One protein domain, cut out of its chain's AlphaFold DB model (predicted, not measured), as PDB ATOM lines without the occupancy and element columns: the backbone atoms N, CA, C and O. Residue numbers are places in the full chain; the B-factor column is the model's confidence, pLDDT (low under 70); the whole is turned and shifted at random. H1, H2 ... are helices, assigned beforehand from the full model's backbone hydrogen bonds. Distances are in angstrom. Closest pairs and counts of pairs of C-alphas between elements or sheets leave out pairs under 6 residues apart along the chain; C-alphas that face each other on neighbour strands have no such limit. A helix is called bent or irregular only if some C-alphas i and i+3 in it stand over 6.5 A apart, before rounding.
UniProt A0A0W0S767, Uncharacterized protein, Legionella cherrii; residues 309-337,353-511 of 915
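What this domain is: This is residues 309 to 337 and 353 to 511 of the 915 residues of an uncharacterized protein of Legionella cherrii (UniProt A0A0W0S767). The long helix H6 runs through the middle of this all-helix domain and makes a hairpin with H7; H8 folds back along part of that hairpin, while H3 and H4 pack on H6, and H5 joins at a corner. H1 and H2 lie off to one side, and the unnamed stretch 353 to 371 winds between H1 and H6. The printed part has 188 residues, with eight named helices, H1 to H8 in chain order, and no named strand. It is compact, with a radius of gyration of the C-alphas of 16.7 A, and rounded, spanning 47 by 39 by 33 A.

How they stand to each other: H6, residues 440 to 461, is the hub, touching five helices. H7, residues 470 to 490, touches it at a shallow tilt of 18 degrees, opposite ways; their closest C-alphas, of Gly 447 and Gly 481, are 4.1 A apart. H8, residues 494 to 506, touches H7 at a tilt of 32 degrees, only just shallow, opposite ways, closest at the C-alphas of Leu 485 and Ala 496, 5.4 A. H6 and H8 only just touch, with 3 pairs of C-alphas within 8 A, closest at Thr 444 and Ala 496, 5.4 A. H6, H7 and H8 form an up-and-down bundle, each running against the one before; H6 and H7, and H7 and H8, are hairpins. H4, residues 410 to 421, touches H6 at a steep tilt of 39 degrees, opposite ways, with the C-alphas of Pro 410 and Ala 456 closest, 4.5 A. H3, residues 402 to 408, touches residues 452 to 459 of H6 at a shallow tilt of 7 degrees, the same way; the closest C-alphas, of Val 406 and Ala 456, are 5.9 A apart. H5, residues 426 to 436, touches H4 only at the corner, closest at the C-alphas of Phe 421 and Arg 428, 5.5 A. H5 and H6 only just touch, only at the corner, with 3 pairs within 8 A, closest at the C-alphas of Ile 435 and Leu 443, 7.0 A. H2, residues 372 to 385, is close to but not clearly touching H1, residues 309 to 330, with the C-alphas of Tyr 325 and Val 378 closest, 7.4 A. Every O i to N i+4 pair is within hydrogen-bond range in H2 to H8, and 16 of 18 in H1.

Where its parts are: H1 begins at C-alpha 309 (-13.682, -9.376, -65.083) and measures 31.3 A; it is irregular, with C-alphas 326 and 329 8.1 A apart, and has a kink of 45 degrees near residue 324. H6 measures 31.1 A from C-alpha 440 (-13.387, -6.841, -51.250), H7 30.5 A, H2 20.5 A and H8 19.3 A, ending at C-alpha 506 (0.814, -22.324, -40.183).

The domain as a whole: The farthest C-alphas, of Ala 336 and Lys 509, are 51.2 A apart. Residues 338 to 352 are cut out, with C-alphas 337 and 353 6.7 A apart. The link from H2 to H3, 16 residues, is long. Mean pLDDT of the printed part is 72.7; 57 residues are under 70, among them 328 to 337, 353 to 370 and 389 to 399.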
ATOM      1  N   ASP A 309     -13.630 -10.831 -65.251       72.69
ATOM      2  CA  ASP A 309     -13.682  -9.376 -65.083       72.69
ATOM      3  C   ASP A 309     -12.837  -8.928 -63.888       72.69
ATOM      4  O   ASP A 309     -12.115  -7.931 -63.964       72.69
ATOM      5  N   LEU A 310     -12.854  -9.717 -62.806       76.25
ATOM      6  CA  LEU A 310     -11.969  -9.529 -61.658       76.25
ATOM      7  C   LEU A 310     -10.494  -9.668 -62.064       76.25
ATOM      8  O   LEU A 310      -9.671  -8.845 -61.668       76.25
ATOM      9  N   GLY A 311     -10.158 -10.678 -62.873       77.25
ATOM     10  CA  GLY A 311      -8.796 -10.877 -63.374       77.25
ATOM     11  C   GLY A 311      -8.286  -9.678 -64.181       77.25
ATOM     12  O   GLY A 311      -7.180  -9.191 -63.944       77.25
ATOM     13  N   HIS A 312      -9.105  -9.148 -65.089       81.50
ATOM     14  CA  HIS A 312      -8.751  -7.984 -65.905       81.50
ATOM     15  C   HIS A 312      -8.669  -6.681 -65.106       81.50
ATOM     16  O   HIS A 312      -7.754  -5.881 -65.325       81.50
ATOM     17  N   TYR A 313      -9.566  -6.490 -64.138       81.44
ATOM     18  CA  TYR A 313      -9.486  -5.376 -63.198       81.44
ATOM     19  C   TYR A 313      -8.162  -5.414 -62.414       81.44
ATOM     20  O   TYR A 313      -7.432  -4.421 -62.388       81.44
ATOM     21  N   LEU A 314      -7.792  -6.578 -61.863       79.06
ATOM     22  CA  LEU A 314      -6.536  -6.758 -61.129       79.06
ATOM     23  C   LEU A 314      -5.295  -6.526 -62.013       79.06
ATOM     24  O   LEU A 314      -4.300  -5.977 -61.543       79.06
ATOM     25  N   GLN A 315      -5.347  -6.878 -63.301       81.38
ATOM     26  CA  GLN A 315      -4.281  -6.545 -64.256       81.38
ATOM     27  C   GLN A 315      -4.121  -5.028 -64.448       81.38
ATOM     28  O   GLN A 315      -2.994  -4.545 -64.550       81.38
ATOM     29  N   GLY A 316      -5.226  -4.276 -64.493       82.38
ATOM     30  CA  GLY A 316      -5.195  -2.810 -64.553       82.38
ATOM     31  C   GLY A 316      -4.535  -2.205 -63.312       82.38
ATOM     32  O   GLY A 316      -3.595  -1.425 -63.438       82.38
ATOM     33  N   VAL A 317      -4.940  -2.665 -62.122       80.06
ATOM     34  CA  VAL A 317      -4.324  -2.319 -60.825       80.06
ATOM     35  C   VAL A 317      -2.806  -2.558 -60.843       80.06
ATOM     36  O   VAL A 317      -2.037  -1.693 -60.418       80.06
ATOM     37  N   CYS A 318      -2.353  -3.693 -61.387       79.00
ATOM     38  CA  CYS A 318      -0.925  -4.007 -61.497       79.00
ATOM     39  C   CYS A 318      -0.170  -3.049 -62.423       79.00
ATOM     40  O   CYS A 318       0.946  -2.657 -62.101       79.00
ATOM     41  N   LYS A 319      -0.766  -2.645 -63.551       83.06
ATOM     42  CA  LYS A 319      -0.147  -1.695 -64.489       83.06
ATOM     43  C   LYS A 319       0.001  -0.301 -63.886       83.06
ATOM     44  O   LYS A 319       1.065   0.287 -64.028       83.06
ATOM     45  N   ILE A 320      -1.024   0.192 -63.182       80.94
ATOM     46  CA  ILE A 320      -0.940   1.461 -62.435       80.94
ATOM     47  C   ILE A 320       0.167   1.368 -61.376       80.94
ATOM     48  O   ILE A 320       0.970   2.281 -61.238       80.94
ATOM     49  N   THR A 321       0.245   0.239 -60.667       77.94
ATOM     50  CA  THR A 321       1.265   0.025 -59.628       77.94
ATOM     51  C   THR A 321       2.680   0.006 -60.195       77.94
ATOM     52  O   THR A 321       3.546   0.690 -59.667       77.94
ATOM     53  N   GLN A 322       2.909  -0.741 -61.279       79.56
ATOM     54  CA  GLN A 322       4.207  -0.782 -61.954       79.56
ATOM     55  C   GLN A 322       4.608   0.610 -62.453       79.56
ATOM     56  O   GLN A 322       5.728   1.042 -62.216       79.56
ATOM     57  N   PHE A 323       3.675   1.333 -63.078       80.75
ATOM     58  CA  PHE A 323       3.919   2.683 -63.574       80.75
ATOM     59  C   PHE A 323       4.360   3.648 -62.470       80.75
ATOM     60  O   PHE A 323       5.327   4.382 -62.638       80.75
ATOM     61  N   LEU A 324       3.660   3.640 -61.336       76.69
ATOM     62  CA  LEU A 324       3.972   4.522 -60.214       76.69
ATOM     63  C   LEU A 324       5.270   4.125 -59.502       76.69
ATOM     64  O   LEU A 324       5.963   5.010 -59.021       76.69
ATOM     65  N   TYR A 325       5.620   2.836 -59.463       76.12
ATOM     66  CA  TYR A 325       6.935   2.401 -58.983       76.12
ATOM     67  C   TYR A 325       8.062   2.905 -59.900       76.12
ATOM     68  O   TYR A 325       9.055   3.436 -59.421       76.12
ATOM     69  N   ASP A 326       7.895   2.788 -61.221       75.25
ATOM     70  CA  ASP A 326       8.939   3.166 -62.182       75.25
ATOM     71  C   ASP A 326       9.074   4.692 -62.370       75.25
ATOM     72  O   ASP A 326      10.154   5.186 -62.704       75.25
ATOM     73  N   HIS A 327       7.977   5.444 -62.211       74.00
ATOM     74  CA  HIS A 327       7.894   6.852 -62.626       74.00
ATOM     75  C   HIS A 327       7.227   7.797 -61.617       74.00
ATOM     76  O   HIS A 327       7.154   8.995 -61.884       74.00
ATOM     77  N   GLY A 328       6.717   7.306 -60.484       69.00
ATOM     78  CA  GLY A 328       5.918   8.099 -59.540       69.00
ATOM     79  C   GLY A 328       6.653   9.306 -58.959       69.00
ATOM     80  O   GLY A 328       6.032  10.341 -58.726       69.00
ATOM     81  N   HIS A 329       7.976   9.223 -58.820       68.19
ATOM     82  CA  HIS A 329       8.820  10.318 -58.339       68.19
ATOM     83  C   HIS A 329       8.809  11.560 -59.242       68.19
ATOM     84  O   HIS A 329       9.096  12.643 -58.755       68.19
ATOM     85  N   TYR A 330       8.436  11.437 -60.523       63.28
ATOM     86  CA  TYR A 330       8.314  12.583 -61.440       63.28
ATOM     87  C   TYR A 330       6.986  13.343 -61.318       63.28
ATOM     88  O   TYR A 330       6.866  14.457 -61.820       63.28
ATOM     89  N   PHE A 331       5.962  12.738 -60.717       60.31
ATOM     90  CA  PHE A 331       4.618  13.323 -60.637       60.31
ATOM     91  C   PHE A 331       4.345  14.011 -59.301       60.31
ATOM     92  O   PHE A 331       3.429  14.828 -59.200       60.31
ATOM     93  N   PHE A 332       5.114  13.646 -58.276       60.22
ATOM     94  CA  PHE A 332       4.787  13.877 -56.880       60.22
ATOM     95  C   PHE A 332       6.073  14.251 -56.131       60.22
ATOM     96  O   PHE A 332       6.726  13.405 -55.523       60.22
ATOM     97  N   ASP A 333       6.483  15.510 -56.265       53.38
ATOM     98  CA  ASP A 333       7.808  15.959 -55.836       53.38
ATOM     99  C   ASP A 333       7.963  16.037 -54.300       53.38
ATOM    100  O   ASP A 333       7.028  16.353 -53.560       53.38
ATOM    101  N   VAL A 334       9.181  15.748 -53.837       45.38
ATOM    102  CA  VAL A 334       9.614  15.630 -52.433       45.38
ATOM    103  C   VAL A 334      10.064  16.983 -51.860       45.38
ATOM    104  O   VAL A 334      10.078  17.167 -50.640       45.38
ATOM    105  N   GLU A 335      10.425  17.950 -52.708       41.38
ATOM    106  CA  GLU A 335      11.057  19.207 -52.273       41.38
ATOM    107  C   GLU A 335      10.072  20.347 -51.956       41.38
ATOM    108  O   GLU A 335      10.374  21.181 -51.096       41.38
ATOM    109  N   ALA A 336       8.856  20.338 -52.521       44.62
ATOM    110  CA  ALA A 336       7.819  21.345 -52.242       44.62
ATOM    111  C   ALA A 336       7.435  21.430 -50.745       44.62
ATOM    112  O   ALA A 336       7.020  22.482 -50.251       44.62
ATOM    113  N   GLU A 337       7.638  20.346 -49.992       40.97
ATOM    114  CA  GLU A 337       7.289  20.246 -48.572       40.97
ATOM    115  C   GLU A 337       8.270  20.954 -47.621       40.97
ATOM    116  O   GLU A 337       7.897  21.328 -46.507       40.97
ATOM    117  N   SER A 353       3.041  14.796 -48.202       46.62
ATOM    118  CA  SER A 353       4.065  14.405 -49.165       46.62
ATOM    119  C   SER A 353       4.656  13.118 -48.611       46.62
ATOM    120  O   SER A 353       3.880  12.338 -48.055       46.62
ATOM    121  N   ARG A 354       5.943  12.782 -48.799       47.28
ATOM    122  CA  ARG A 354       6.353  11.382 -48.842       47.28
ATOM    123  C   ARG A 354       5.538  10.773 -49.985       47.28
ATOM    124  O   ARG A 354       5.054   9.677 -49.809       47.28
ATOM    125  N   LEU A 355       5.345  11.551 -51.073       48.62
ATOM    126  CA  LEU A 355       4.049  11.881 -51.684       48.62
ATOM    127  C   LEU A 355       3.424  10.648 -52.350       48.62
ATOM    128  O   LEU A 355       3.592  10.350 -53.521       48.62
ATOM    129  N   GLU A 356       2.714   9.861 -51.568       51.47
ATOM    130  CA  GLU A 356       2.110  10.346 -50.319       51.47
ATOM    131  C   GLU A 356       1.984   9.262 -49.257       51.47
ATOM    132  O   GLU A 356       1.067   9.233 -48.466       51.47
ATOM    133  N   LEU A 357       2.954   8.343 -49.279       50.62
ATOM    134  CA  LEU A 357       3.112   7.047 -48.618       50.62
ATOM    135  C   LEU A 357       2.201   5.983 -49.205       50.62
ATOM    136  O   LEU A 357       1.611   5.119 -48.554       50.62
ATOM    137  N   MET A 358       2.030   6.177 -50.492       49.31
ATOM    138  CA  MET A 358       0.736   6.300 -51.100       49.31
ATOM    139  C   MET A 358       1.073   6.323 -52.588       49.31
ATOM    140  O   MET A 358       2.098   6.829 -53.006       49.31
ATOM    141  N   TYR A 359       0.240   5.808 -53.448       52.06
ATOM    142  CA  TYR A 359      -1.085   6.358 -53.427       52.06
ATOM    143  C   TYR A 359      -2.156   5.479 -52.836       52.06
ATOM    144  O   TYR A 359      -3.237   5.383 -53.372       52.06
ATOM    145  N   LEU A 360      -1.869   4.864 -51.696       47.69
ATOM    146  CA  LEU A 360      -1.945   3.438 -51.450       47.69
ATOM    147  C   LEU A 360      -0.538   2.914 -51.168       47.69
ATOM    148  O   LEU A 360       0.385   3.169 -51.926       47.69
ATOM    149  N   PHE A 361      -0.412   2.023 -50.204       50.47
ATOM    150  CA  PHE A 361       0.503   0.887 -50.272       50.47
ATOM    151  C   PHE A 361       0.207   0.112 -51.580       50.47
ATOM    152  O   PHE A 361      -0.469  -0.898 -51.528       50.47
ATOM    153  N   LEU A 362       0.549   0.673 -52.754       54.78
ATOM    154  CA  LEU A 362      -0.137   0.554 -54.052       54.78
ATOM    155  C   LEU A 362      -1.089  -0.637 -54.179       54.78
ATOM    156  O   LEU A 362      -0.721  -1.789 -54.386       54.78
ATOM    157  N   LEU A 363      -2.349  -0.263 -53.945       53.31
ATOM    158  CA  LEU A 363      -3.598  -1.024 -53.888       53.31
ATOM    159  C   LEU A 363      -3.715  -2.034 -52.751       53.31
ATOM    160  O   LEU A 363      -4.410  -3.036 -52.865       53.31
ATOM    161  N   ILE A 364      -3.021  -1.714 -51.657       50.12
ATOM    162  CA  ILE A 364      -2.646  -2.593 -50.547       50.12
ATOM    163  C   ILE A 364      -2.279  -3.974 -51.069       50.12
ATOM    164  O   ILE A 364      -2.733  -4.989 -50.578       50.12
ATOM    165  N   SER A 365      -1.466  -3.940 -52.130       52.97
ATOM    166  CA  SER A 365      -0.670  -5.018 -52.700       52.97
ATOM    167  C   SER A 365      -1.424  -6.311 -52.997       52.97
ATOM    168  O   SER A 365      -1.148  -7.335 -52.379       52.97
ATOM    169  N   GLY A 366      -2.318  -6.285 -53.990       52.84
ATOM    170  CA  GLY A 366      -2.953  -7.460 -54.594       52.84
ATOM    171  C   GLY A 366      -1.955  -8.548 -55.011       52.84
ATOM    172  O   GLY A 366      -1.604  -8.691 -56.184       52.84
ATOM    173  N   HIS A 367      -1.539  -9.359 -54.039       52.78
ATOM    174  CA  HIS A 367      -0.517 -10.394 -54.178       52.78
ATOM    175  C   HIS A 367      -0.914 -11.436 -55.228       52.78
ATOM    176  O   HIS A 367      -0.075 -12.102 -55.819       52.78
ATOM    177  N   ALA A 368      -2.217 -11.551 -55.482       51.81
ATOM    178  CA  ALA A 368      -2.793 -12.444 -56.470       51.81
ATOM    179  C   ALA A 368      -2.447 -12.093 -57.926       51.81
ATOM    180  O   ALA A 368      -2.479 -12.980 -58.774       51.81
ATOM    181  N   ALA A 369      -2.171 -10.822 -58.234       53.53
ATOM    182  CA  ALA A 369      -1.972 -10.358 -59.611       53.53
ATOM    183  C   ALA A 369      -0.591  -9.736 -59.863       53.53
ATOM    184  O   ALA A 369      -0.150  -9.685 -61.012       53.53
ATOM    185  N   MET A 370       0.107  -9.300 -58.811       66.06
ATOM    186  CA  MET A 370       1.465  -8.766 -58.917       66.06
ATOM    187  C   MET A 370       2.507  -9.887 -58.947       66.06
ATOM    188  O   MET A 370       2.363 -10.918 -58.291       66.06
ATOM    189  N   SER A 371       3.608  -9.672 -59.673       70.19
ATOM    190  CA  SER A 371       4.761 -10.565 -59.561       70.19
ATOM    191  C   SER A 371       5.350 -10.479 -58.145       70.19
ATOM    192  O   SER A 371       5.398  -9.399 -57.552       70.19
ATOM    193  N   LYS A 372       5.840 -11.607 -57.606       72.38
ATOM    194  CA  LYS A 372       6.508 -11.643 -56.288       72.38
ATOM    195  C   LYS A 372       7.620 -10.593 -56.178       72.38
ATOM    196  O   LYS A 372       7.756  -9.949 -55.145       72.38
ATOM    197  N   LYS A 373       8.340 -10.381 -57.283       76.25
ATOM    198  CA  LYS A 373       9.418  -9.399 -57.413       76.25
ATOM    199  C   LYS A 373       8.930  -7.958 -57.241       76.25
ATOM    200  O   LYS A 373       9.513  -7.230 -56.451       76.25
ATOM    201  N   LEU A 374       7.851  -7.558 -57.926       74.25
ATOM    202  CA  LEU A 374       7.297  -6.202 -57.798       74.25
ATOM    203  C   LEU A 374       6.804  -5.939 -56.371       74.25
ATOM    204  O   LEU A 374       7.102  -4.897 -55.799       74.25
ATOM    205  N   SER A 375       6.108  -6.912 -55.770       74.00
ATOM    206  CA  SER A 375       5.660  -6.798 -54.379       74.00
ATOM    207  C   SER A 375       6.840  -6.590 -53.425       74.00
ATOM    208  O   SER A 375       6.769  -5.717 -52.566       74.00
ATOM    209  N   ALA A 376       7.926  -7.348 -53.593       76.19
ATOM    210  CA  ALA A 376       9.130  -7.216 -52.782       76.19
ATOM    211  C   ALA A 376       9.817  -5.850 -52.931       76.19
ATOM    212  O   ALA A 376      10.170  -5.244 -51.921       76.19
ATOM    213  N   CYS A 377       9.966  -5.348 -54.162       75.62
ATOM    214  CA  CYS A 377      10.553  -4.031 -54.421       75.62
ATOM    215  C   CYS A 377       9.814  -2.915 -53.667       75.62
ATOM    216  O   CYS A 377      10.448  -2.107 -52.994       75.62
ATOM    217  N   VAL A 378       8.477  -2.929 -53.713       74.19
ATOM    218  CA  VAL A 378       7.634  -1.939 -53.023       74.19
ATOM    219  C   VAL A 378       7.821  -2.002 -51.501       74.19
ATOM    220  O   VAL A 378       7.916  -0.969 -50.841       74.19
ATOM    221  N   TYR A 379       7.905  -3.205 -50.918       75.62
ATOM    222  CA  TYR A 379       8.138  -3.354 -49.477       75.62
ATOM    223  C   TYR A 379       9.492  -2.793 -49.036       75.62
ATOM    224  O   TYR A 379       9.557  -2.130 -48.001       75.62
ATOM    225  N   LEU A 380      10.555  -3.052 -49.799       76.19
ATOM    226  CA  LEU A 380      11.902  -2.575 -49.477       76.19
ATOM    227  C   LEU A 380      11.979  -1.042 -49.515       76.19
ATOM    228  O   LEU A 380      12.491  -0.435 -48.578       76.19
ATOM    229  N   GLU A 381      11.364  -0.413 -50.515       75.06
ATOM    230  CA  GLU A 381      11.340   1.047 -50.655       75.06
ATOM    231  C   GLU A 381      10.593   1.744 -49.498       75.06
ATOM    232  O   GLU A 381      11.044   2.760 -48.962       75.06
ATOM    233  N   ILE A 382       9.492   1.150 -49.019       74.19
ATOM    234  CA  ILE A 382       8.761   1.643 -47.839       74.19
ATOM    235  C   ILE A 382       9.597   1.498 -46.556       74.19
ATOM    236  O   ILE A 382       9.570   2.381 -45.690       74.19
ATOM    237  N   LEU A 383      10.329   0.389 -46.403       75.12
ATOM    238  CA  LEU A 383      11.201   0.161 -45.244       75.12
ATOM    239  C   LEU A 383      12.336   1.193 -45.191       75.12
ATOM    240  O   LEU A 383      12.591   1.760 -44.119       75.12
ATOM    241  N   ASP A 384      12.936   1.503 -46.341       73.06
ATOM    242  CA  ASP A 384      13.956   2.542 -46.483       73.06
ATOM    243  C   ASP A 384      13.389   3.927 -46.129       73.06
ATOM    244  O   ASP A 384      13.959   4.646 -45.298       73.06
ATOM    245  N   ALA A 385      12.191   4.260 -46.628       69.75
ATOM    246  CA  ALA A 385      11.482   5.499 -46.291       69.75
ATOM    247  C   ALA A 385      11.091   5.611 -44.797       69.75
ATOM    248  O   ALA A 385      10.848   6.708 -44.279       69.75
ATOM    249  N   LEU A 386      11.014   4.492 -44.069       69.31
ATOM    250  CA  LEU A 386      10.767   4.429 -42.619       69.31
ATOM    251  C   LEU A 386      12.054   4.318 -41.781       69.31
ATOM    252  O   LEU A 386      11.981   4.247 -40.541       69.31
ATOM    253  N   ARG A 387      13.224   4.338 -42.437       72.19
ATOM    254  CA  ARG A 387      14.557   4.169 -41.838       72.19
ATOM    255  C   ARG A 387      14.682   2.866 -41.036       72.19
ATOM    256  O   ARG A 387      15.290   2.852 -39.961       72.19
ATOM    257  N   ILE A 388      14.064   1.788 -41.514       72.75
ATOM    258  CA  ILE A 388      14.159   0.446 -40.929       72.75
ATOM    259  C   ILE A 388      15.334  -0.281 -41.597       72.75
ATOM    260  O   ILE A 388      15.346  -0.439 -42.809       72.75
ATOM    261  N   LYS A 389      16.340  -0.716 -40.824       66.12
ATOM    262  CA  LYS A 389      17.548  -1.351 -41.384       66.12
ATOM    263  C   LYS A 389      17.273  -2.796 -41.823       66.12
ATOM    264  O   LYS A 389      17.072  -3.691 -40.997       66.12
ATOM    265  N   SER A 390      17.334  -3.049 -43.121       59.84
ATOM    266  CA  SER A 390      17.344  -4.389 -43.708       59.84
ATOM    267  C   SER A 390      18.765  -4.989 -43.731       59.84
ATOM    268  O   SER A 390      19.761  -4.265 -43.776       59.84
ATOM    269  N   ASN A 391      18.883  -6.320 -43.621       59.72
ATOM    270  CA  ASN A 391      20.180  -7.008 -43.721       59.72
ATOM    271  C   ASN A 391      20.549  -7.218 -45.201       59.72
ATOM    272  O   ASN A 391      19.660  -7.374 -46.031       59.72
ATOM    273  N   ALA A 392      21.842  -7.287 -45.534       56.41
ATOM    274  CA  ALA A 392      22.315  -7.382 -46.923       56.41
ATOM    275  C   ALA A 392      21.745  -8.580 -47.723       56.41
ATOM    276  O   ALA A 392      21.496  -8.430 -48.914       56.41
ATOM    277  N   ASP A 393      21.466  -9.718 -47.073       54.22
ATOM    278  CA  ASP A 393      20.880 -10.913 -47.714       54.22
ATOM    279  C   ASP A 393      19.336 -10.854 -47.849       54.22
ATOM    280  O   ASP A 393      18.750 -11.577 -48.654       54.22
ATOM    281  N   GLU A 394      18.667  -9.973 -47.091       54.16
ATOM    282  CA  GLU A 394      17.212  -9.704 -47.150       54.16
ATOM    283  C   GLU A 394      16.856  -8.620 -48.192       54.16
ATOM    284  O   GLU A 394      15.680  -8.386 -48.462       54.16
ATOM    285  N   ASN A 395      17.864  -7.968 -48.785       54.44
ATOM    286  CA  ASN A 395      17.729  -6.827 -49.703       54.44
ATOM    287  C   ASN A 395      17.540  -7.197 -51.175       54.44
ATOM    288  O   ASN A 395      17.549  -6.319 -52.036       54.44
ATOM    289  N   MET A 396      17.375  -8.483 -51.483       61.69
ATOM    290  CA  MET A 396      17.132  -8.934 -52.848       61.69
ATOM    291  C   MET A 396      15.626  -9.132 -53.074       61.69
ATOM    292  O   MET A 396      15.012  -9.969 -52.407       61.69
ATOM    293  N   PRO A 397      15.013  -8.448 -54.060       65.88
ATOM    294  CA  PRO A 397      13.595  -8.616 -54.390       65.88
ATOM    295  C   PRO A 397      13.174 -10.059 -54.721       65.88
ATOM    296  O   PRO A 397      11.994 -10.394 -54.695       65.88
ATOM    297  N   GLU A 398      14.131 -10.919 -55.064       69.38
ATOM    298  CA  GLU A 398      13.906 -12.315 -55.452       69.38
ATOM    299  C   GLU A 398      13.756 -13.261 -54.251       69.38
ATOM    300  O   GLU A 398      13.175 -14.337 -54.394       69.38
ATOM    301  N   THR A 399      14.236 -12.864 -53.067       67.00
ATOM    302  CA  THR A 399      14.233 -13.686 -51.844       67.00
ATOM    303  C   THR A 399      13.320 -13.142 -50.743       67.00
ATOM    304  O   THR A 399      13.125 -13.814 -49.729       67.00
ATOM    305  N   PHE A 400      12.735 -11.956 -50.926       71.19
ATOM    306  CA  PHE A 400      11.885 -11.317 -49.924       71.19
ATOM    307  C   PHE A 400      10.515 -12.010 -49.781       71.19
ATOM    308  O   PHE A 400       9.755 -12.146 -50.741       71.19
ATOM    309  N   ASP A 401      10.174 -12.389 -48.548       75.12
ATOM    310  CA  ASP A 401       8.868 -12.922 -48.149       75.12
ATOM    311  C   ASP A 401       8.409 -12.206 -46.873       75.12
ATOM    312  O   ASP A 401       9.081 -12.251 -45.839       75.12
ATOM    313  N   ILE A 402       7.243 -11.560 -46.934       77.81
ATOM    314  CA  ILE A 402       6.675 -10.818 -45.806       77.81
ATOM    315  C   ILE A 402       6.432 -11.697 -44.576       77.81
ATOM    316  O   ILE A 402       6.636 -11.247 -43.449       77.81
ATOM    317  N   SER A 403       6.036 -12.957 -44.761       77.25
ATOM    318  CA  SER A 403       5.789 -13.882 -43.654       77.25
ATOM    319  C   SER A 403       7.090 -14.245 -42.930       77.25
ATOM    320  O   SER A 403       7.132 -14.292 -41.698       77.25
ATOM    321  N   HIS A 404       8.173 -14.410 -43.691       78.75
ATOM    322  CA  HIS A 404       9.511 -14.630 -43.164       78.75
ATOM    323  C   HIS A 404      10.048 -13.368 -42.470       78.75
ATOM    324  O   HIS A 404      10.511 -13.455 -41.330       78.75
ATOM    325  N   PHE A 405       9.882 -12.190 -43.080       79.19
ATOM    326  CA  PHE A 405      10.258 -10.900 -42.491       79.19
ATOM    327  C   PHE A 405       9.576 -10.662 -41.134       79.19
ATOM    328  O   PHE A 405      10.246 -10.343 -40.153       79.19
ATOM    329  N   VAL A 406       8.265 -10.913 -41.039       81.38
ATOM    330  CA  VAL A 406       7.489 -10.818 -39.787       81.38
ATOM    331  C   VAL A 406       8.068 -11.717 -38.691       81.38
ATOM    332  O   VAL A 406       8.109 -11.325 -37.525       81.38
ATOM    333  N   SER A 407       8.527 -12.919 -39.052       77.56
ATOM    334  CA  SER A 407       9.098 -13.871 -38.095       77.56
ATOM    335  C   SER A 407      10.488 -13.466 -37.589       77.56
ATOM    336  O   SER A 407      10.792 -13.683 -36.415       77.56
ATOM    337  N   GLN A 408      11.315 -12.854 -38.444       80.69
ATOM    338  CA  GLN A 408      12.691 -12.470 -38.117       80.69
ATOM    339  C   GLN A 408      12.787 -11.092 -37.447       80.69
ATOM    340  O   GLN A 408      13.576 -10.917 -36.518       80.69
ATOM    341  N   LYS A 409      11.970 -10.125 -37.884       81.69
ATOM    342  CA  LYS A 409      11.980  -8.724 -37.428       81.69
ATOM    343  C   LYS A 409      10.582  -8.248 -36.994       81.69
ATOM    344  O   LYS A 409      10.016  -7.322 -37.578       81.69
ATOM    345  N   PRO A 410      10.001  -8.841 -35.932       83.25
ATOM    346  CA  PRO A 410       8.636  -8.525 -35.507       83.25
ATOM    347  C   PRO A 410       8.460  -7.066 -35.052       83.25
ATOM    348  O   PRO A 410       7.415  -6.473 -35.302       83.25
ATOM    349  N   ASP A 411       9.468  -6.463 -34.413       83.31
ATOM    350  CA  ASP A 411       9.390  -5.078 -33.922       83.31
ATOM    351  C   ASP A 411       9.366  -4.053 -35.070       83.31
ATOM    352  O   ASP A 411       8.624  -3.070 -35.011       83.31
ATOM    353  N   ASP A 412      10.111  -4.323 -36.143       83.50
ATOM    354  CA  ASP A 412      10.136  -3.487 -37.343       83.50
ATOM    355  C   ASP A 412       8.817  -3.580 -38.118       83.50
ATOM    356  O   ASP A 412       8.279  -2.561 -38.554       83.50
ATOM    357  N   PHE A 413       8.230  -4.779 -38.211       85.06
ATOM    358  CA  PHE A 413       6.900  -4.947 -38.800       85.06
ATOM    359  C   PHE A 413       5.802  -4.268 -37.967       85.06
ATOM    360  O   PHE A 413       4.896  -3.650 -38.525       85.06
ATOM    361  N   ILE A 414       5.884  -4.330 -36.632       85.44
ATOM    362  CA  ILE A 414       4.968  -3.601 -35.738       85.44
ATOM    363  C   ILE A 414       5.062  -2.094 -35.990       85.44
ATOM    364  O   ILE A 414       4.027  -1.431 -36.061       85.44
ATOM    365  N   LYS A 415       6.282  -1.559 -36.127       83.44
ATOM    366  CA  LYS A 415       6.510  -0.143 -36.437       83.44
ATOM    367  C   LYS A 415       5.883   0.223 -37.783       83.44
ATOM    368  O   LYS A 415       5.121   1.181 -37.839       83.44
ATOM    369  N   LEU A 416       6.132  -0.581 -38.820       82.06
ATOM    370  CA  LEU A 416       5.537  -0.398 -40.142       82.06
ATOM    371  C   LEU A 416       4.004  -0.393 -40.060       82.06
ATOM    372  O   LEU A 416       3.382   0.594 -40.434       82.06
ATOM    373  N   TYR A 417       3.382  -1.434 -39.499       83.56
ATOM    374  CA  TYR A 417       1.921  -1.539 -39.440       83.56
ATOM    375  C   TYR A 417       1.277  -0.385 -38.657       83.56
ATOM    376  O   TYR A 417       0.239   0.131 -39.067       83.56
ATOM    377  N   ARG A 418       1.879   0.050 -37.540       83.38
ATOM    378  CA  ARG A 418       1.325   1.137 -36.718       83.38
ATOM    379  C   ARG A 418       1.359   2.490 -37.417       83.38
ATOM    380  O   ARG A 418       0.355   3.196 -37.335       83.38
ATOM    381  N   SER A 419       2.444   2.796 -38.132       75.94
ATOM    382  CA  SER A 419       2.590   4.053 -38.876       75.94
ATOM    383  C   SER A 419       1.560   4.222 -39.994       75.94
ATOM    384  O   SER A 419       1.274   5.350 -40.380       75.94
ATOM    385  N   PHE A 420       0.982   3.125 -40.494       74.25
ATOM    386  CA  PHE A 420      -0.083   3.169 -41.493       74.25
ATOM    387  C   PHE A 420      -1.477   2.990 -40.869       74.25
ATOM    388  O   PHE A 420      -2.357   3.811 -41.081       74.25
ATOM    389  N   PHE A 421      -1.716   1.949 -40.069       77.62
ATOM    390  CA  PHE A 421      -3.085   1.516 -39.741       77.62
ATOM    391  C   PHE A 421      -3.571   1.856 -38.325       77.62
ATOM    392  O   PHE A 421      -4.738   1.607 -38.020       77.62
ATOM    393  N   VAL A 422      -2.707   2.355 -37.435       76.69
ATOM    394  CA  VAL A 422      -3.048   2.524 -36.007       76.69
ATOM    395  C   VAL A 422      -2.911   3.971 -35.544       76.69
ATOM    396  O   VAL A 422      -3.822   4.488 -34.893       76.69
ATOM    397  N   GLU A 423      -1.792   4.618 -35.860       77.19
ATOM    398  CA  GLU A 423      -1.542   6.014 -35.491       77.19
ATOM    399  C   GLU A 423      -2.553   6.944 -36.191       77.19
ATOM    400  O   GLU A 423      -2.979   6.691 -37.320       77.19
ATOM    401  N   GLU A 424      -3.024   7.981 -35.489       66.06
ATOM    402  CA  GLU A 424      -3.975   8.938 -36.065       66.06
ATOM    403  C   GLU A 424      -3.307   9.736 -37.189       66.06
ATOM    404  O   GLU A 424      -2.222  10.287 -37.017       66.06
ATOM    405  N   GLY A 425      -3.965   9.787 -38.348       65.31
ATOM    406  CA  GLY A 425      -3.451  10.449 -39.542       65.31
ATOM    407  C   GLY A 425      -4.386  10.286 -40.742       65.31
ATOM    408  O   GLY A 425      -5.373   9.548 -40.687       65.31
ATOM    409  N   ILE A 426      -4.060  10.966 -41.843       62.62
ATOM    410  CA  ILE A 426      -4.874  11.012 -43.073       62.62
ATOM    411  C   ILE A 426      -5.030   9.608 -43.698       62.62
ATOM    412  O   ILE A 426      -6.101   9.259 -44.195       62.62
ATOM    413  N   PHE A 427      -4.009   8.746 -43.594       69.50
ATOM    414  CA  PHE A 427      -4.064   7.374 -44.117       69.50
ATOM    415  C   PHE A 427      -5.123   6.527 -43.402       69.50
ATOM    416  O   PHE A 427      -5.937   5.863 -44.046       69.50
ATOM    417  N   ARG A 428      -5.152   6.574 -42.064       74.38
ATOM    418  CA  ARG A 428      -6.139   5.841 -41.264       74.38
ATOM    419  C   ARG A 428      -7.560   6.281 -41.615       74.38
ATOM    420  O   ARG A 428      -8.421   5.426 -41.792       74.38
ATOM    421  N   GLN A 429      -7.781   7.584 -41.798       75.88
ATOM    422  CA  GLN A 429      -9.081   8.123 -42.211       75.88
ATOM    423  C   GLN A 429      -9.514   7.579 -43.579       75.88
ATOM    424  O   GLN A 429     -10.653   7.134 -43.729       75.88
ATOM    425  N   LYS A 430      -8.602   7.531 -44.564       73.31
ATOM    426  CA  LYS A 430      -8.921   6.992 -45.895       73.31
ATOM    427  C   LYS A 430      -9.185   5.485 -45.871       73.31
ATOM    428  O   LYS A 430     -10.116   5.015 -46.524       73.31
ATOM    429  N   VAL A 431      -8.421   4.715 -45.094       75.50
ATOM    430  CA  VAL A 431      -8.663   3.274 -44.912       75.50
ATOM    431  C   VAL A 431     -10.000   3.018 -44.212       75.50
ATOM    432  O   VAL A 431     -10.748   2.149 -44.652       75.50
ATOM    433  N   GLU A 432     -10.348   3.782 -43.176       78.81
ATOM    434  CA  GLU A 432     -11.648   3.681 -42.496       78.81
ATOM    435  C   GLU A 432     -12.819   4.006 -43.445       78.81
ATOM    436  O   GLU A 432     -13.813   3.273 -43.455       78.81
ATOM    437  N   GLU A 433     -12.682   5.022 -44.308       78.88
ATOM    438  CA  GLU A 433     -13.654   5.337 -45.368       78.88
ATOM    439  C   GLU A 433     -13.858   4.142 -46.319       78.88
ATOM    440  O   GLU A 433     -14.990   3.717 -46.577       78.88
ATOM    441  N   LEU A 434     -12.763   3.556 -46.817       73.44
ATOM    442  CA  LEU A 434     -12.809   2.439 -47.764       73.44
ATOM    443  C   LEU A 434     -13.300   1.127 -47.122       73.44
ATOM    444  O   LEU A 434     -14.018   0.358 -47.770       73.44
ATOM    445  N   ILE A 435     -12.982   0.879 -45.846       76.69
ATOM    446  CA  ILE A 435     -13.566  -0.222 -45.059       76.69
ATOM    447  C   ILE A 435     -15.078  -0.016 -44.914       76.69
ATOM    448  O   ILE A 435     -15.838  -0.972 -45.075       76.69
ATOM    449  N   GLY A 436     -15.534   1.219 -44.672       77.44
ATOM    450  CA  GLY A 436     -16.957   1.573 -44.653       77.44
ATOM    451  C   GLY A 436     -17.662   1.260 -45.978       77.44
ATOM    452  O   GLY A 436     -18.781   0.741 -45.982       77.44
ATOM    453  N   LYS A 437     -16.964   1.467 -47.104       75.38
ATOM    454  CA  LYS A 437     -17.397   1.062 -48.453       75.38
ATOM    455  C   LYS A 437     -17.244  -0.447 -48.725       75.38
ATOM    456  O   LYS A 437     -17.598  -0.890 -49.810       75.38
ATOM    457  N   LYS A 438     -16.755  -1.253 -47.777       73.88
ATOM    458  CA  LYS A 438     -16.639  -2.724 -47.855       73.88
ATOM    459  C   LYS A 438     -15.930  -3.256 -49.114       73.88
ATOM    460  O   LYS A 438     -16.364  -4.257 -49.669       73.88
ATOM    461  N   HIS A 439     -14.853  -2.622 -49.569       74.44
ATOM    462  CA  HIS A 439     -14.162  -3.026 -50.801       74.44
ATOM    463  C   HIS A 439     -13.469  -4.415 -50.672       74.44
ATOM    464  O   HIS A 439     -12.568  -4.557 -49.844       74.44
ATOM    465  N   PRO A 440     -13.791  -5.442 -51.491       71.75
ATOM    466  CA  PRO A 440     -13.387  -6.841 -51.250       71.75
ATOM    467  C   PRO A 440     -11.874  -7.097 -51.329       71.75
ATOM    468  O   PRO A 440     -11.318  -7.827 -50.505       71.75
ATOM    469  N   ILE A 441     -11.194  -6.487 -52.306       74.94
ATOM    470  CA  ILE A 441      -9.741  -6.648 -52.503       74.94
ATOM    471  C   ILE A 441      -8.980  -6.034 -51.322       74.94
ATOM    472  O   ILE A 441      -8.168  -6.707 -50.692       74.94
ATOM    473  N   LEU A 442      -9.333  -4.798 -50.954       77.38
ATOM    474  CA  LEU A 442      -8.808  -4.119 -49.773       77.38
ATOM    475  C   LEU A 442      -9.034  -4.933 -48.493       77.38
ATOM    476  O   LEU A 442      -8.097  -5.125 -47.728       77.38
ATOM    477  N   LEU A 443     -10.254  -5.434 -48.265       79.44
ATOM    478  CA  LEU A 443     -10.573  -6.249 -47.088       79.44
ATOM    479  C   LEU A 443      -9.704  -7.511 -47.006       79.44
ATOM    480  O   LEU A 443      -9.308  -7.919 -45.915       79.44
ATOM    481  N   THR A 444      -9.375  -8.113 -48.149       80.75
ATOM    482  CA  THR A 444      -8.538  -9.315 -48.193       80.75
ATOM    483  C   THR A 444      -7.103  -9.027 -47.796       80.75
ATOM    484  O   THR A 444      -6.555  -9.696 -46.921       80.75
ATOM    485  N   GLU A 445      -6.490  -8.025 -48.415       80.38
ATOM    486  CA  GLU A 445      -5.086  -7.713 -48.159       80.38
ATOM    487  C   GLU A 445      -4.884  -7.074 -46.781       80.38
ATOM    488  O   GLU A 445      -3.973  -7.458 -46.044       80.38
ATOM    489  N   LEU A 446      -5.804  -6.201 -46.358       84.31
ATOM    490  CA  LEU A 446      -5.824  -5.683 -44.993       84.31
ATOM    491  C   LEU A 446      -5.961  -6.825 -43.979       84.31
ATOM    492  O   LEU A 446      -5.210  -6.873 -43.008       84.31
ATOM    493  N   GLY A 447      -6.861  -7.780 -44.229       84.94
ATOM    494  CA  GLY A 447      -7.044  -8.954 -43.381       84.94
ATOM    495  C   GLY A 447      -5.756  -9.762 -43.183       84.94
ATOM    496  O   GLY A 447      -5.419 -10.100 -42.045       84.94
ATOM    497  N   LYS A 448      -4.990 -10.004 -44.257       83.50
ATOM    498  CA  LYS A 448      -3.673 -10.667 -44.189       83.50
ATOM    499  C   LYS A 448      -2.681  -9.879 -43.334       83.50
ATOM    500  O   LYS A 448      -2.084 -10.445 -42.417       83.50
ATOM    501  N   LEU A 449      -2.528  -8.580 -43.604       85.25
ATOM    502  CA  LEU A 449      -1.592  -7.713 -42.880       85.25
ATOM    503  C   LEU A 449      -1.932  -7.629 -41.389       85.25
ATOM    504  O   LEU A 449      -1.034  -7.719 -40.553       85.25
ATOM    505  N   THR A 450      -3.218  -7.533 -41.037       87.56
ATOM    506  CA  THR A 450      -3.662  -7.543 -39.638       87.56
ATOM    507  C   THR A 450      -3.338  -8.878 -38.952       87.56
ATOM    508  O   THR A 450      -2.910  -8.890 -37.796       87.56
ATOM    509  N   CYS A 451      -3.474 -10.012 -39.649       85.31
ATOM    510  CA  CYS A 451      -3.069 -11.315 -39.114       85.31
ATOM    511  C   CYS A 451      -1.547 -11.422 -38.915       85.31
ATOM    512  O   CYS A 451      -1.107 -11.936 -37.885       85.31
ATOM    513  N   TYR A 452      -0.736 -10.904 -39.842       85.12
ATOM    514  CA  TYR A 452       0.720 -10.831 -39.667       85.12
ATOM    515  C   TYR A 452       1.123  -9.912 -38.514       85.12
ATOM    516  O   TYR A 452       2.023 -10.244 -37.744       85.12
ATOM    517  N   TYR A 453       0.407  -8.806 -38.324       87.31
ATOM    518  CA  TYR A 453       0.620  -7.912 -37.191       87.31
ATOM    519  C   TYR A 453       0.320  -8.608 -35.857       87.31
ATOM    520  O   TYR A 453       1.117  -8.523 -34.923       87.31
ATOM    521  N   ALA A 454      -0.765  -9.386 -35.782       85.06
ATOM    522  CA  ALA A 454      -1.060 -10.207 -34.610       85.06
ATOM    523  C   ALA A 454       0.045 -11.247 -34.332       85.06
ATOM    524  O   ALA A 454       0.426 -11.436 -33.177       85.06
ATOM    525  N   ALA A 455       0.603 -11.876 -35.374       83.25
ATOM    526  CA  ALA A 455       1.724 -12.810 -35.236       83.25
ATOM    527  C   ALA A 455       3.009 -12.119 -34.732       83.25
ATOM    528  O   ALA A 455       3.688 -12.650 -33.849       83.25
ATOM    529  N   ALA A 456       3.312 -10.913 -35.227       85.50
ATOM    530  CA  ALA A 456       4.437 -10.102 -34.755       85.50
ATOM    531  C   ALA A 456       4.277  -9.712 -33.274       85.50
ATOM    532  O   ALA A 456       5.211  -9.850 -32.477       85.50
ATOM    533  N   LEU A 457       3.072  -9.281 -32.877       85.06
ATOM    534  CA  LEU A 457       2.740  -8.985 -31.482       85.06
ATOM    535  C   LEU A 457       2.869 -10.223 -30.587       85.06
ATOM    536  O   LEU A 457       3.368 -10.114 -29.468       85.06
ATOM    537  N   GLU A 458       2.473 -11.403 -31.069       81.81
ATOM    538  CA  GLU A 458       2.607 -12.654 -30.318       81.81
ATOM    539  C   GLU A 458       4.080 -13.013 -30.070       81.81
ATOM    540  O   GLU A 458       4.447 -13.394 -28.956       81.81
ATOM    541  N   ALA A 459       4.944 -12.846 -31.077       80.69
ATOM    542  CA  ALA A 459       6.385 -13.056 -30.927       80.69
ATOM    543  C   ALA A 459       6.986 -12.141 -29.843       80.69
ATOM    544  O   ALA A 459       7.842 -12.573 -29.068       80.69
ATOM    545  N   ARG A 460       6.488 -10.904 -29.734       77.44
ATOM    546  CA  ARG A 460       6.868  -9.956 -28.678       77.44
ATOM    547  C   ARG A 460       6.279 -10.319 -27.311       77.44
ATOM    548  O   ARG A 460       6.980 -10.220 -26.311       77.44
ATOM    549  N   ALA A 461       5.030 -10.778 -27.254       75.06
ATOM    550  CA  ALA A 461       4.340 -11.149 -26.014       75.06
ATOM    551  C   ALA A 461       4.963 -12.360 -25.291       75.06
ATOM    552  O   ALA A 461       4.722 -12.556 -24.104       75.06
ATOM    553  N   ARG A 462       5.775 -13.167 -25.988       73.19
ATOM    554  CA  ARG A 462       6.537 -14.283 -25.400       73.19
ATOM    555  C   ARG A 462       7.855 -13.866 -24.742       73.19
ATOM    556  O   ARG A 462       8.497 -14.710 -24.119       73.19
ATOM    557  N   ARG A 463       8.284 -12.610 -24.895       76.38
ATOM    558  CA  ARG A 463       9.489 -12.088 -24.236       76.38
ATOM    559  C   ARG A 463       9.202 -11.808 -22.753       76.38
ATOM    560  O   ARG A 463       8.066 -11.543 -22.368       76.38
ATOM    561  N   ALA A 464      10.235 -11.895 -21.911       57.88
ATOM    562  CA  ALA A 464      10.116 -11.816 -20.448       57.88
ATOM    563  C   ALA A 464       9.618 -10.450 -19.917       57.88
ATOM    564  O   ALA A 464       9.239 -10.341 -18.756       57.88
ATOM    565  N   ASP A 465       9.605  -9.423 -20.765       67.81
ATOM    566  CA  ASP A 465       9.230  -8.028 -20.515       67.81
ATOM    567  C   ASP A 465       7.821  -7.661 -21.037       67.81
ATOM    568  O   ASP A 465       7.470  -6.482 -21.144       67.81
ATOM    569  N   ALA A 466       6.994  -8.655 -21.380       66.62
ATOM    570  CA  ALA A 466       5.668  -8.425 -21.942       66.62
ATOM    571  C   ALA A 466       4.737  -7.660 -20.979       66.62
ATOM    572  O   ALA A 466       4.548  -8.026 -19.817       66.62
ATOM    573  N   LYS A 467       4.099  -6.598 -21.490       73.56
ATOM    574  CA  LYS A 467       3.124  -5.802 -20.730       73.56
ATOM    575  C   LYS A 467       1.874  -6.637 -20.384       73.56
ATOM    576  O   LYS A 467       1.434  -7.440 -21.217       73.56
ATOM    577  N   PRO A 468       1.238  -6.410 -19.217       65.62
ATOM    578  CA  PRO A 468      -0.060  -7.003 -18.904       65.62
ATOM    579  C   PRO A 468      -1.074  -6.662 -20.006       65.62
ATOM    580  O   PRO A 468      -1.230  -5.494 -20.354       65.62
ATOM    581  N   GLY A 469      -1.737  -7.671 -20.580       72.25
ATOM    582  CA  GLY A 469      -2.713  -7.489 -21.667       72.25
ATOM    583  C   GLY A 469      -2.182  -7.689 -23.096       72.25
ATOM    584  O   GLY A 469      -2.968  -7.623 -24.042       72.25
ATOM    585  N   ALA A 470      -0.899  -8.021 -23.286       76.31
ATOM    586  CA  ALA A 470      -0.350  -8.309 -24.618       76.31
ATOM    587  C   ALA A 470      -1.104  -9.448 -25.341       76.31
ATOM    588  O   ALA A 470      -1.402  -9.352 -26.528       76.31
ATOM    589  N   GLN A 471      -1.513 -10.494 -24.613       78.81
ATOM    590  CA  GLN A 471      -2.275 -11.605 -25.198       78.81
ATOM    591  C   GLN A 471      -3.698 -11.202 -25.624       78.81
ATOM    592  O   GLN A 471      -4.218 -11.719 -26.612       78.81
ATOM    593  N   SER A 472      -4.342 -10.274 -24.905       80.56
ATOM    594  CA  SER A 472      -5.648  -9.740 -25.315       80.56
ATOM    595  C   SER A 472      -5.547  -8.867 -26.567       80.56
ATOM    596  O   SER A 472      -6.430  -8.951 -27.416       80.56
ATOM    597  N   GLU A 473      -4.465  -8.095 -26.721       83.19
ATOM    598  CA  GLU A 473      -4.191  -7.306 -27.932       83.19
ATOM    599  C   GLU A 473      -3.973  -8.221 -29.150       83.19
ATOM    600  O   GLU A 473      -4.591  -8.017 -30.195       83.19
ATOM    601  N   VAL A 474      -3.194  -9.301 -28.992       83.25
ATOM    602  CA  VAL A 474      -3.007 -10.332 -30.033       83.25
ATOM    603  C   VAL A 474      -4.349 -10.928 -30.469       83.25
ATOM    604  O   VAL A 474      -4.650 -10.980 -31.661       83.25
ATOM    605  N   ASN A 475      -5.187 -11.340 -29.512       81.69
ATOM    606  CA  ASN A 475      -6.489 -11.939 -29.812       81.69
ATOM    607  C   ASN A 475      -7.443 -10.955 -30.515       81.69
ATOM    608  O   ASN A 475      -8.219 -11.371 -31.377       81.69
ATOM    609  N   TYR A 476      -7.392  -9.668 -30.157       86.44
ATOM    610  CA  TYR A 476      -8.198  -8.621 -30.784       86.44
ATOM    611  C   TYR A 476      -7.864  -8.473 -32.274       86.44
ATOM    612  O   TYR A 476      -8.752  -8.635 -33.113       86.44
ATOM    613  N   TYR A 477      -6.589  -8.248 -32.610       86.81
ATOM    614  CA  TYR A 477      -6.174  -8.054 -34.002       86.81
ATOM    615  C   TYR A 477      -6.307  -9.331 -34.831       86.81
ATOM    616  O   TYR A 477      -6.732  -9.271 -35.982       86.81
ATOM    617  N   LEU A 478      -6.054 -10.504 -34.242       84.12
ATOM    618  CA  LEU A 478      -6.291 -11.773 -34.927       84.12
ATOM    619  C   LEU A 478      -7.769 -11.931 -35.318       84.12
ATOM    620  O   LEU A 478      -8.075 -12.276 -36.459       84.12
ATOM    621  N   LYS A 479      -8.696 -11.631 -34.398       83.44
ATOM    622  CA  LYS A 479     -10.139 -11.663 -34.674       83.44
ATOM    623  C   LYS A 479     -10.538 -10.627 -35.726       83.44
ATOM    624  O   LYS A 479     -11.364 -10.917 -36.586       83.44
ATOM    625  N   GLN A 480      -9.957  -9.432 -35.667       87.19
ATOM    626  CA  GLN A 480     -10.220  -8.359 -36.623       87.19
ATOM    627  C   GLN A 480      -9.768  -8.735 -38.044       87.19
ATOM    628  O   GLN A 480     -10.571  -8.634 -38.970       87.19
ATOM    629  N   GLY A 481      -8.544  -9.248 -38.210       87.19
ATOM    630  CA  GLY A 481      -8.026  -9.686 -39.511       87.19
ATOM    631  C   GLY A 481      -8.862 -10.810 -40.125       87.19
ATOM    632  O   GLY A 481      -9.264 -10.733 -41.285       87.19
ATOM    633  N   VAL A 482      -9.238 -11.804 -39.313       84.88
ATOM    634  CA  VAL A 482     -10.126 -12.896 -39.739       84.88
ATOM    635  C   VAL A 482     -11.512 -12.385 -40.154       84.88
ATOM    636  O   VAL A 482     -12.073 -12.868 -41.137       84.88
ATOM    637  N   ASN A 483     -12.064 -11.385 -39.460       86.88
ATOM    638  CA  ASN A 483     -13.344 -10.783 -39.837       86.88
ATOM    639  C   ASN A 483     -13.274 -10.060 -41.189       86.88
ATOM    640  O   ASN A 483     -14.230 -10.149 -41.958       86.88
ATOM    641  N   TYR A 484     -12.171  -9.370 -41.499       87.81
ATOM    642  CA  TYR A 484     -11.988  -8.746 -42.813       87.81
ATOM    643  C   TYR A 484     -11.912  -9.793 -43.930       87.81
ATOM    644  O   TYR A 484     -12.621  -9.667 -44.929       87.81
ATOM    645  N   LEU A 485     -11.158 -10.879 -43.718       86.44
ATOM    646  CA  LEU A 485     -11.088 -12.000 -44.662       86.44
ATOM    647  C   LEU A 485     -12.456 -12.670 -44.862       86.44
ATOM    648  O   LEU A 485     -12.840 -12.955 -45.992       86.44
ATOM    649  N   LEU A 486     -13.233 -12.866 -43.789       85.50
ATOM    650  CA  LEU A 486     -14.593 -13.406 -43.875       85.50
ATOM    651  C   LEU A 486     -15.519 -12.496 -44.690       85.50
ATOM    652  O   LEU A 486     -16.303 -12.980 -45.503       85.50
ATOM    653  N   GLN A 487     -15.451 -11.180 -44.476       86.25
ATOM    654  CA  GLN A 487     -16.254 -10.226 -45.239       86.25
ATOM    655  C   GLN A 487     -15.888 -10.248 -46.723       86.25
ATOM    656  O   GLN A 487     -16.790 -10.238 -47.555       86.25
ATOM    657  N   ALA A 488     -14.598 -10.332 -47.052       83.62
ATOM    658  CA  ALA A 488     -14.152 -10.448 -48.435       83.62
ATOM    659  C   ALA A 488     -14.561 -11.782 -49.083       83.62
ATOM    660  O   ALA A 488     -14.992 -11.801 -50.233       83.62
ATOM    661  N   LEU A 489     -14.499 -12.889 -48.335       83.75
ATOM    662  CA  LEU A 489     -14.926 -14.205 -48.813       83.75
ATOM    663  C   LEU A 489     -16.436 -14.259 -49.085       83.75
ATOM    664  O   LEU A 489     -16.861 -14.799 -50.103       83.75
ATOM    665  N   LYS A 490     -17.251 -13.650 -48.214       80.88
ATOM    666  CA  LYS A 490     -18.704 -13.503 -48.425       80.88
ATOM    667  C   LYS A 490     -19.043 -12.643 -49.639       80.88
ATOM    668  O   LYS A 490     -20.088 -12.827 -50.248       80.88
ATOM    669  N   GLN A 491     -18.148 -11.727 -49.986       75.81
ATOM    670  CA  GLN A 491     -18.161 -10.967 -51.233       75.81
ATOM    671  C   GLN A 491     -17.479 -11.732 -52.384       75.81
ATOM    672  O   GLN A 491     -16.960 -11.146 -53.327       75.81
ATOM    673  N   GLY A 492     -17.397 -13.058 -52.293       69.94
ATOM    674  CA  GLY A 492     -16.991 -13.918 -53.395       69.94
ATOM    675  C   GLY A 492     -15.524 -13.835 -53.810       69.94
ATOM    676  O   GLY A 492     -15.206 -14.414 -54.841       69.94
ATOM    677  N   LEU A 493     -14.631 -13.171 -53.060       76.50
ATOM    678  CA  LEU A 493     -13.219 -13.072 -53.445       76.50
ATOM    679  C   LEU A 493     -12.457 -14.379 -53.118       76.50
ATOM    680  O   LEU A 493     -12.222 -14.657 -51.937       76.50
ATOM    681  N   PRO A 494     -12.019 -15.174 -54.120       75.19
ATOM    682  CA  PRO A 494     -11.376 -16.475 -53.890       75.19
ATOM    683  C   PRO A 494     -10.102 -16.395 -53.047       75.19
ATOM    684  O   PRO A 494      -9.843 -17.245 -52.197       75.19
ATOM    685  N   GLN A 495      -9.322 -15.332 -53.238       77.50
ATOM    686  CA  GLN A 495      -8.014 -15.169 -52.608       77.50
ATOM    687  C   GLN A 495      -8.098 -14.976 -51.089       77.50
ATOM    688  O   GLN A 495      -7.121 -15.219 -50.380       77.50
ATOM    689  N   ALA A 496      -9.266 -14.582 -50.566       82.00
ATOM    690  CA  ALA A 496      -9.508 -14.556 -49.130       82.00
ATOM    691  C   ALA A 496      -9.491 -15.974 -48.537       82.00
ATOM    692  O   ALA A 496      -8.882 -16.180 -47.488       82.00
ATOM    693  N   ALA A 497     -10.088 -16.960 -49.218       82.94
ATOM    694  CA  ALA A 497     -10.101 -18.345 -48.746       82.94
ATOM    695  C   ALA A 497      -8.693 -18.951 -48.713       82.94
ATOM    696  O   ALA A 497      -8.307 -19.571 -47.724       82.94
ATOM    697  N   GLU A 498      -7.893 -18.721 -49.756       81.06
ATOM    698  CA  GLU A 498      -6.498 -19.176 -49.805       81.06
ATOM    699  C   GLU A 498      -5.662 -18.571 -48.670       81.06
ATOM    700  O   GLU A 498      -4.911 -19.279 -47.998       81.06
ATOM    701  N   ALA A 499      -5.839 -17.274 -48.402       78.31
ATOM    702  CA  ALA A 499      -5.163 -16.593 -47.304       78.31
ATOM    703  C   ALA A 499      -5.518 -17.202 -45.940       78.31
ATOM    704  O   ALA A 499      -4.631 -17.458 -45.124       78.31
ATOM    705  N   ILE A 500      -6.808 -17.467 -45.704       81.62
ATOM    706  CA  ILE A 500      -7.284 -18.114 -44.476       81.62
ATOM    707  C   ILE A 500      -6.672 -19.518 -44.347       81.62
ATOM    708  O   ILE A 500      -6.158 -19.863 -43.284       81.62
ATOM    709  N   ASP A 501      -6.663 -20.310 -45.420       82.38
ATOM    710  CA  ASP A 501      -6.124 -21.676 -45.425       82.38
ATOM    711  C   ASP A 501      -4.619 -21.727 -45.099       82.38
ATOM    712  O   ASP A 501      -4.175 -22.543 -44.282       82.38
ATOM    713  N   ILE A 502      -3.829 -20.800 -45.655       78.25
ATOM    714  CA  ILE A 502      -2.396 -20.655 -45.347       78.25
ATOM    715  C   ILE A 502      -2.193 -20.266 -43.876       78.25
ATOM    716  O   ILE A 502      -1.387 -20.880 -43.169       78.25
ATOM    717  N   LEU A 503      -2.947 -19.274 -43.385       74.00
ATOM    718  CA  LEU A 503      -2.866 -18.817 -41.994       74.00
ATOM    719  C   LEU A 503      -3.175 -19.948 -41.006       74.00
ATOM    720  O   LEU A 503      -2.496 -20.077 -39.984       74.00
ATOM    721  N   LEU A 504      -4.162 -20.785 -41.320       72.81
ATOM    722  CA  LEU A 504      -4.562 -21.925 -40.500       72.81
ATOM    723  C   LEU A 504      -3.555 -23.067 -40.543       72.81
ATOM    724  O   LEU A 504      -3.271 -23.663 -39.504       72.81
ATOM    725  N   THR A 505      -2.980 -23.350 -41.710       69.81
ATOM    726  CA  THR A 505      -1.954 -24.391 -41.861       69.81
ATOM    727  C   THR A 505      -0.718 -24.075 -41.020       69.81
ATOM    728  O   THR A 505      -0.183 -24.969 -40.361       69.81
ATOM    729  N   ASN A 506      -0.337 -22.796 -40.953       62.97
ATOM    730  CA  ASN A 506       0.814 -22.324 -40.183       62.97
ATOM    731  C   ASN A 506       0.506 -22.121 -38.684       62.97
ATOM    732  O   ASN A 506       1.413 -22.207 -37.858       62.97
ATOM    733  N   ASN A 507      -0.765 -21.920 -38.302       60.28
ATOM    734  CA  ASN A 507      -1.183 -21.617 -36.923       60.28
ATOM    735  C   ASN A 507      -2.286 -22.550 -36.368       60.28
ATOM    736  O   ASN A 507      -3.138 -22.118 -35.584       60.28
ATOM    737  N   LYS A 508      -2.243 -23.850 -36.712       54.28
ATOM    738  CA  LYS A 508      -3.280 -24.876 -36.420       54.28
ATOM    739  C   LYS A 508      -3.816 -24.941 -34.982       54.28
ATOM    740  O   LYS A 508      -4.914 -25.439 -34.770       54.28
ATOM    741  N   LYS A 509      -3.053 -24.494 -33.978       51.03
ATOM    742  CA  LYS A 509      -3.433 -24.574 -32.552       51.03
ATOM    743  C   LYS A 509      -3.997 -23.274 -31.960       51.03
ATOM    744  O   LYS A 509      -4.375 -23.291 -30.794       51.03
ATOM    745  N   ARG A 510      -4.003 -22.151 -32.694       51.53
ATOM    746  CA  ARG A 510      -4.168 -20.810 -32.082       51.53
ATOM    747  C   ARG A 510      -5.277 -19.939 -32.666       51.53
ATOM    748  O   ARG A 510      -5.795 -19.087 -31.953       51.53
ATOM    749  N   ILE A 511      -5.678 -20.161 -33.916       56.53
ATOM    750  CA  ILE A 511      -6.799 -19.433 -34.523       56.53
ATOM    751  C   ILE A 511      -8.082 -20.215 -34.231       56.53
ATOM    752  O   ILE A 511      -8.312 -21.281 -34.798       56.53
TER     753      ILE A 511